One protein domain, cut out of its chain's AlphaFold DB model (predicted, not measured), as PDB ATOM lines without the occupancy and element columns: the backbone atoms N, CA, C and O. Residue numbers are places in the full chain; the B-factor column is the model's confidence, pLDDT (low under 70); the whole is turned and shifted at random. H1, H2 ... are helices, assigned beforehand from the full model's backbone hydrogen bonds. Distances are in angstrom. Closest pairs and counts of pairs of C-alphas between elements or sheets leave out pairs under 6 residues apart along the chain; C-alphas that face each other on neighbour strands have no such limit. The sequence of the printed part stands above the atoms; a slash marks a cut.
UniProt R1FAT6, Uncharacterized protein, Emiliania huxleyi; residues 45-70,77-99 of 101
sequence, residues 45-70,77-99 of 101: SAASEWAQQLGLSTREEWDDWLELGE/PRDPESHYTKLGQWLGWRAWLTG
ATOM      1  N   SER A  45      -9.314   8.242 100.209       89.50
ATOM      2  CA  SER A  45      -8.132   8.288  99.338       89.50
ATOM      3  C   SER A  45      -8.238   9.370  98.263       89.50
ATOM      4  O   SER A  45      -7.393  10.253  98.199       89.50
ATOM      5  N   ALA A  46      -9.314   9.355  97.474       90.06
ATOM      6  CA  ALA A  46      -9.515  10.315  96.390       90.06
ATOM      7  C   ALA A  46      -9.690  11.751  96.909       90.06
ATOM      8  O   ALA A  46      -9.271  12.712  96.269       90.06
ATOM      9  N   ALA A  47     -10.327  11.906  98.069       90.94
ATOM     10  CA  ALA A  47     -10.529  13.213  98.669       90.94
ATOM     11  C   ALA A  47      -9.238  13.770  99.306       90.94
ATOM     12  O   ALA A  47      -8.992  14.971  99.207       90.94
ATOM     13  N   SER A  48      -8.395  12.903  99.878       90.31
ATOM     14  CA  SER A  48      -7.072  13.259 100.401       90.31
ATOM     15  C   SER A  48      -6.092  13.591  99.278       90.31
ATOM     16  O   SER A  48      -5.407  14.598  99.372       90.31
ATOM     17  N   GLU A  49      -6.073  12.836  98.175       90.19
ATOM     18  CA  GLU A  49      -5.259  13.168  96.993       90.19
ATOM     19  C   GLU A  49      -5.590  14.563  96.447       90.19
ATOM     20  O   GLU A  49      -4.697  15.329  96.092       90.19
ATOM     21  N   TRP A  50      -6.877  14.918  96.408       89.69
ATOM     22  CA  TRP A  50      -7.297  16.264  96.026       89.69
ATOM     23  C   TRP A  50      -6.850  17.318  97.048       89.69
ATOM     24  O   TRP A  50      -6.366  18.375  96.655       89.69
ATOM     25  N   ALA A  51      -6.963  17.031  98.349       88.88
ATOM     26  CA  ALA A  51      -6.505  17.938  99.400       88.88
ATOM     27  C   ALA A  51      -4.981  18.163  99.348       88.88
ATOM     28  O   ALA A  51      -4.528  19.293  99.499       88.88
ATOM     29  N   GLN A  52      -4.200  17.122  99.046       89.25
ATOM     30  CA  GLN A  52      -2.745  17.191  98.872       89.25
ATOM     31  C   GLN A  52      -2.339  18.084  97.691       89.25
ATOM     32  O   GLN A  52      -1.334  18.787  97.759       89.25
ATOM     33  N   GLN A  53      -3.141  18.121  96.620       87.94
ATOM     34  CA  GLN A  53      -2.895  19.009  95.476       87.94
ATOM     35  C   GLN A  53      -3.053  20.496  95.818       87.94
ATOM     36  O   GLN A  53      -2.506  21.333  95.101       87.94
ATOM     37  N   LEU A  54      -3.769  20.836  96.897       85.31
ATOM     38  CA  LEU A  54      -3.877  22.220  97.367       85.31
ATOM     39  C   LEU A  54      -2.574  22.718  98.014       85.31
ATOM     40  O   LEU A  54      -2.396  23.926  98.139       85.31
ATOM     41  N   GLY A  55      -1.665  21.817  98.409       85.69
ATOM     42  CA  GLY A  55      -0.385  22.175  99.028       85.69
ATOM     43  C   GLY A  55      -0.506  22.742 100.447       85.69
ATOM     44  O   GLY A  55       0.419  23.396 100.921       85.69
ATOM     45  N   LEU A  56      -1.637  22.507 101.113       89.12
ATOM     46  CA  LEU A  56      -1.872  22.903 102.501       89.12
ATOM     47  C   LEU A  56      -1.191  21.894 103.432       89.12
ATOM     48  O   LEU A  56      -1.111  20.711 103.113       89.12
ATOM     49  N   SER A  57      -0.702  22.347 104.579       86.75
ATOM     50  CA  SER A  57       0.045  21.530 105.540       86.75
ATOM     51  C   SER A  57      -0.648  21.435 106.892       86.75
ATOM     52  O   SER A  57      -0.483  20.430 107.592       86.75
ATOM     53  N   THR A  58      -1.430  22.449 107.269       90.19
ATOM     54  CA  THR A  58      -2.112  22.484 108.566       90.19
ATOM     55  C   THR A  58      -3.624  22.652 108.461       90.19
ATOM     56  O   THR A  58      -4.190  23.009 107.426       90.19
ATOM     57  N   ARG A  59      -4.300  22.355 109.574       90.31
ATOM     58  CA  ARG A  59      -5.745  22.538 109.713       90.31
ATOM     59  C   ARG A  59      -6.132  24.009 109.583       90.31
ATOM     60  O   ARG A  59      -7.183  24.298 109.029       90.31
ATOM     61  N   GLU A  60      -5.312  24.913 110.108       90.50
ATOM     62  CA  GLU A  60      -5.562  26.354 110.060       90.50
ATOM     63  C   GLU A  60      -5.563  26.845 108.612       90.50
ATOM     64  O   GLU A  60      -6.511  27.494 108.194       90.50
ATOM     65  N   GLU A  61      -4.578  26.427 107.811       89.62
ATOM     66  CA  GLU A  61      -4.522  26.758 106.383       89.62
ATOM     67  C   GLU A  61      -5.729  26.206 105.611       89.62
ATOM     68  O   GLU A  61      -6.210  26.831 104.668       89.62
ATOM     69  N   TRP A  62      -6.237  25.037 106.011       89.94
ATOM     70  CA  TRP A  62      -7.468  24.482 105.454       89.94
ATOM     71  C   TRP A  62      -8.699  25.325 105.792       89.94
ATOM     72  O   TRP A  62      -9.537  25.543 104.918       89.94
ATOM     73  N   ASP A  63      -8.820  25.789 107.035       88.94
ATOM     74  CA  ASP A  63      -9.940  26.629 107.469       88.94
ATOM     75  C   ASP A  63      -9.891  28.000 106.776       88.94
ATOM     76  O   ASP A  63     -10.867  28.394 106.139       88.94
ATOM     77  N   ASP A  64      -8.719  28.642 106.755       89.75
ATOM     78  CA  ASP A  64      -8.480  29.902 106.043       89.75
ATOM     79  C   ASP A  64      -8.819  29.768 104.548       89.75
ATOM     80  O   ASP A  64      -9.481  30.624 103.953       89.75
ATOM     81  N   TRP A  65      -8.422  28.654 103.922       86.69
ATOM     82  CA  TRP A  65      -8.751  28.370 102.526       86.69
ATOM     83  C   TRP A  65     -10.263  28.218 102.296       86.69
ATOM     84  O   TRP A  65     -10.796  28.693 101.288       86.69
ATOM     85  N   LEU A  66     -10.981  27.599 103.236       85.94
ATOM     86  CA  LEU A  66     -12.440  27.504 103.182       85.94
ATOM     87  C   LEU A  66     -13.125  28.864 103.371       85.94
ATOM     88  O   LEU A  66     -14.163  29.095 102.743       85.94
ATOM     89  N   GLU A  67     -12.570  29.749 104.201       85.69
ATOM     90  CA  GLU A  67     -13.080  31.108 104.416       85.69
ATOM     91  C   GLU A  67     -12.919  31.999 103.179       85.69
ATOM     92  O   GLU A  67     -13.820  32.785 102.869       85.69
ATOM     93  N   LEU A  68     -11.832  31.829 102.416       83.56
ATOM     94  CA  LEU A  68     -11.623  32.523 101.139       83.56
ATOM     95  C   LEU A  68     -12.690  32.163 100.090       83.56
ATOM     96  O   LEU A  68     -12.938  32.934  99.163       83.56
ATOM     97  N   GLY A  69     -13.360  31.015 100.240       70.44
ATOM     98  CA  GLY A  69     -14.554  30.645  99.475       70.44
ATOM     99  C   GLY A  69     -14.322  30.340  97.989       70.44
ATOM    100  O   GLY A  69     -15.279  30.025  97.274       70.44
ATOM    101  N   GLU A  70     -13.080  30.391  97.511       63.75
ATOM    102  CA  GLU A  70     -12.723  30.147  96.117       63.75
ATOM    103  C   GLU A  70     -12.369  28.673  95.872       63.75
ATOM    104  O   GLU A  70     -11.463  28.107  96.473       63.75
ATOM    105  N   PRO A  77     -15.871  16.845 101.635       87.69
ATOM    106  CA  PRO A  77     -16.538  17.409 102.798       87.69
ATOM    107  C   PRO A  77     -15.794  18.657 103.282       87.69
ATOM    108  O   PRO A  77     -14.571  18.716 103.257       87.69
ATOM    109  N   ARG A  78     -16.557  19.661 103.728       87.44
ATOM    110  CA  ARG A  78     -16.001  20.898 104.301       87.44
ATOM    111  C   ARG A  78     -15.230  20.597 105.591       87.44
ATOM    112  O   ARG A  78     -14.167  21.145 105.830       87.44
ATOM    113  N   ASP A  79     -15.768  19.657 106.360       89.44
ATOM    114  CA  ASP A  79     -15.153  19.096 107.555       89.44
ATOM    115  C   ASP A  79     -14.802  17.616 107.285       89.44
ATOM    116  O   ASP A  79     -15.659  16.730 107.442       89.44
ATOM    117  N   PRO A  80     -13.592  17.330 106.760       90.81
ATOM    118  CA  PRO A  80     -13.168  15.965 106.464       90.81
ATOM    119  C   PRO A  80     -12.947  15.147 107.739       90.81
ATOM    120  O   PRO A  80     -13.288  13.964 107.761       90.81
ATOM    121  N   GLU A  81     -12.477  15.782 108.815       92.00
ATOM    122  CA  GLU A  81     -12.252  15.153 110.116       92.00
ATOM    123  C   GLU A  81     -13.522  14.463 110.632       92.00
ATOM    124  O   GLU A  81     -13.542  13.245 110.806       92.00
ATOM    125  N   SER A  82     -14.625  15.193 110.794       91.38
ATOM    126  CA  SER A  82     -15.906  14.657 111.265       91.38
ATOM    127  C   SER A  82     -16.486  13.630 110.295       91.38
ATOM    128  O   SER A  82     -17.058  12.623 110.723       91.38
ATOM    129  N   HIS A  83     -16.358  13.863 108.984       91.81
ATOM    130  CA  HIS A  83     -16.918  12.966 107.976       91.81
ATOM    131  C   HIS A  83     -16.223  11.600 107.970       91.81
ATOM    132  O   HIS A  83     -16.890  10.574 108.105       91.81
ATOM    133  N   TYR A  84     -14.895  11.575 107.863       91.56
ATOM    134  CA  TYR A  84     -14.132  10.330 107.780       91.56
ATOM    135  C   TYR A  84     -13.903   9.679 109.145       91.56
ATOM    136  O   TYR A  84     -13.744   8.459 109.202       91.56
ATOM    137  N   THR A  85     -13.988  10.429 110.251       93.25
ATOM    138  CA  THR A  85     -14.014   9.841 111.602       93.25
ATOM    139  C   THR A  85     -15.265   8.992 111.795       93.25
ATOM    140  O   THR A  85     -15.174   7.870 112.287       93.25
ATOM    141  N   LYS A  86     -16.434   9.453 111.323       90.00
ATOM    142  CA  LYS A  86     -17.674   8.649 111.340       90.00
ATOM    143  C   LYS A  86     -17.570   7.372 110.507       90.00
ATOM    144  O   LYS A  86     -18.278   6.410 110.785       90.00
ATOM    145  N   LEU A  87     -16.705   7.370 109.495       88.31
ATOM    146  CA  LEU A  87     -16.427   6.215 108.640       88.31
ATOM    147  C   LEU A  87     -15.286   5.329 109.174       88.31
ATOM    148  O   LEU A  87     -15.045   4.267 108.609       88.31
ATOM    149  N   GLY A  88     -14.578   5.747 110.231       90.44
ATOM    150  CA  GLY A  88     -13.406   5.041 110.759       90.44
ATOM    151  C   GLY A  88     -12.189   5.058 109.825       90.44
ATOM    152  O   GLY A  88     -11.313   4.211 109.954       90.44
ATOM    153  N   GLN A  89     -12.147   5.987 108.865       92.12
ATOM    154  CA  GLN A  89     -11.089   6.100 107.848       92.12
ATOM    155  C   GLN A  89     -10.144   7.281 108.097       92.12
ATOM    156  O   GLN A  89      -9.232   7.520 107.313       92.12
ATOM    157  N   TRP A  90     -10.383   8.052 109.156       93.81
ATOM    158  CA  TRP A  90      -9.594   9.234 109.465       93.81
ATOM    159  C   TRP A  90      -8.250   8.861 110.093       93.81
ATOM    160  O   TRP A  90      -8.209   8.221 111.142       93.81
ATOM    161  N   LEU A  91      -7.164   9.296 109.454       90.44
ATOM    162  CA  LEU A  91      -5.790   9.059 109.908       90.44
ATOM    163  C   LEU A  91      -5.158  10.300 110.563       90.44
ATOM    164  O   LEU A  91      -4.085  10.206 111.147       90.44
ATOM    165  N   GLY A  92      -5.830  11.453 110.494       91.44
ATOM    166  CA  GLY A  92      -5.341  12.729 111.007       91.44
ATOM    167  C   GLY A  92      -5.099  13.761 109.908       91.44
ATOM    168  O   GLY A  92      -5.059  13.447 108.720       91.44
ATOM    169  N   TRP A  93      -4.916  15.014 110.324       91.06
ATOM    170  CA  TRP A  93      -4.730  16.146 109.412       91.06
ATOM    171  C   TRP A  93      -3.455  16.038 108.570       91.06
ATOM    172  O   TRP A  93      -3.479  16.346 107.384       91.06
ATOM    173  N   ARG A  94      -2.366  15.530 109.153       90.62
ATOM    174  CA  ARG A  94      -1.088  15.342 108.453       90.62
ATOM    175  C   ARG A  94      -1.208  14.303 107.332       90.62
ATOM    176  O   ARG A  94      -0.888  14.583 106.184       90.62
ATOM    177  N   ALA A  95      -1.820  13.158 107.630       90.88
ATOM    178  CA  ALA A  95      -2.092  12.129 106.630       90.88
ATOM    179  C   ALA A  95      -3.073  12.609 105.549       90.88
ATOM    180  O   ALA A  95      -2.954  12.222 104.390       90.88
ATOM    181  N   TRP A  96      -4.033  13.460 105.911       91.00
ATOM    182  CA  TRP A  96      -5.010  14.022 104.982       91.00
ATOM    183  C   TRP A  96      -4.398  15.022 103.993       91.00
ATOM    184  O   TRP A  96      -4.701  14.954 102.801       91.00
ATOM    185  N   LEU A  97      -3.558  15.932 104.490       90.50
ATOM    186  CA  LEU A  97      -3.022  17.074 103.745       90.50
ATOM    187  C   LEU A  97      -1.684  16.791 103.066       90.50
ATOM    188  O   LEU A  97      -1.450  17.250 101.958       90.50
ATOM    189  N   THR A  98      -0.808  16.027 103.717       86.75
ATOM    190  CA  THR A  98       0.539  15.724 103.212       86.75
ATOM    191  C   THR A  98       0.668  14.291 102.700       86.75
ATOM    192  O   THR A  98       1.645  13.971 102.033       86.75
ATOM    193  N   GLY A  99      -0.291  13.411 103.010       83.00
ATOM    194  CA  GLY A  99      -0.182  11.979 102.712       83.00
ATOM    195  C   GLY A  99       0.795  11.230 103.627       83.00
ATOM    196  O   GLY A  99       0.986  10.026 103.463       83.00
TER     197      GLY A  99
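This is residues 45 to 70 and 77 to 99 of the 101 residues of an uncharacterized protein of Emiliania huxleyi (UniProt R1FAT6). Four short helices form a loosely joined group with few contacts between them: the short H4 touches H1 and has one end near H2 and H3, while H2 lies toward one end of the longest axis and the link after H3 reaches the other. H1 and H3 lie apart, with H4 coming near both. The printed part has 49 residues with four named helices, H1, H2, H3 and H4 along the chain, and no named strand; its class is all helix. By its radius of gyration of the C-alphas, 10.2 A, the whole is compact, and its outline is elongated, spanning 29 by 18 by 17 A.

H1, residues 45 to 53, touches H4, residues 93 to 97; their closest C-alphas, those of Gln 52 and Leu 97, are 4.9 A apart. H2, residues 59 to 68, is close to H4 but not clearly touching, the closest C-alphas being those of Arg 59 and Trp 93 at 6.5 A. H3, residues 80 to 86, is also close to H4 but not clearly touching, with the C-alphas of Glu 81 and Trp 93 closest at 7.6 A. H1 and H2, H2 and H3, and H1 and H3 are apart. In H1, H2, H3 and H4 every O i to N i+4 pair is within hydrogen-bond range.

H1 begins at C-alpha 45, at (-8.132, 8.288, 99.338), and measures 12.5 A from first to last C-alpha. H2, the longest helix with 10 residues, measures 14.4 A. H3 measures 9.9 A, and H4 measures 6.0 A, ending at C-alpha 97, at (-3.022, 17.074, 103.745).

The two C-alphas farthest apart, those of Leu 68 and Gly 88, are 29.2 A apart. Residues 71 to 76 are not printed, and C-alphas 70 and 77 stand 14.9 A apart across this cut, which falls in the link from H2 to H3. Of the links that are printed whole, H1 to H2 is tight and H3 to H4 is short. The mean pLDDT of the printed part is 88.5, and residue 70 is under 70.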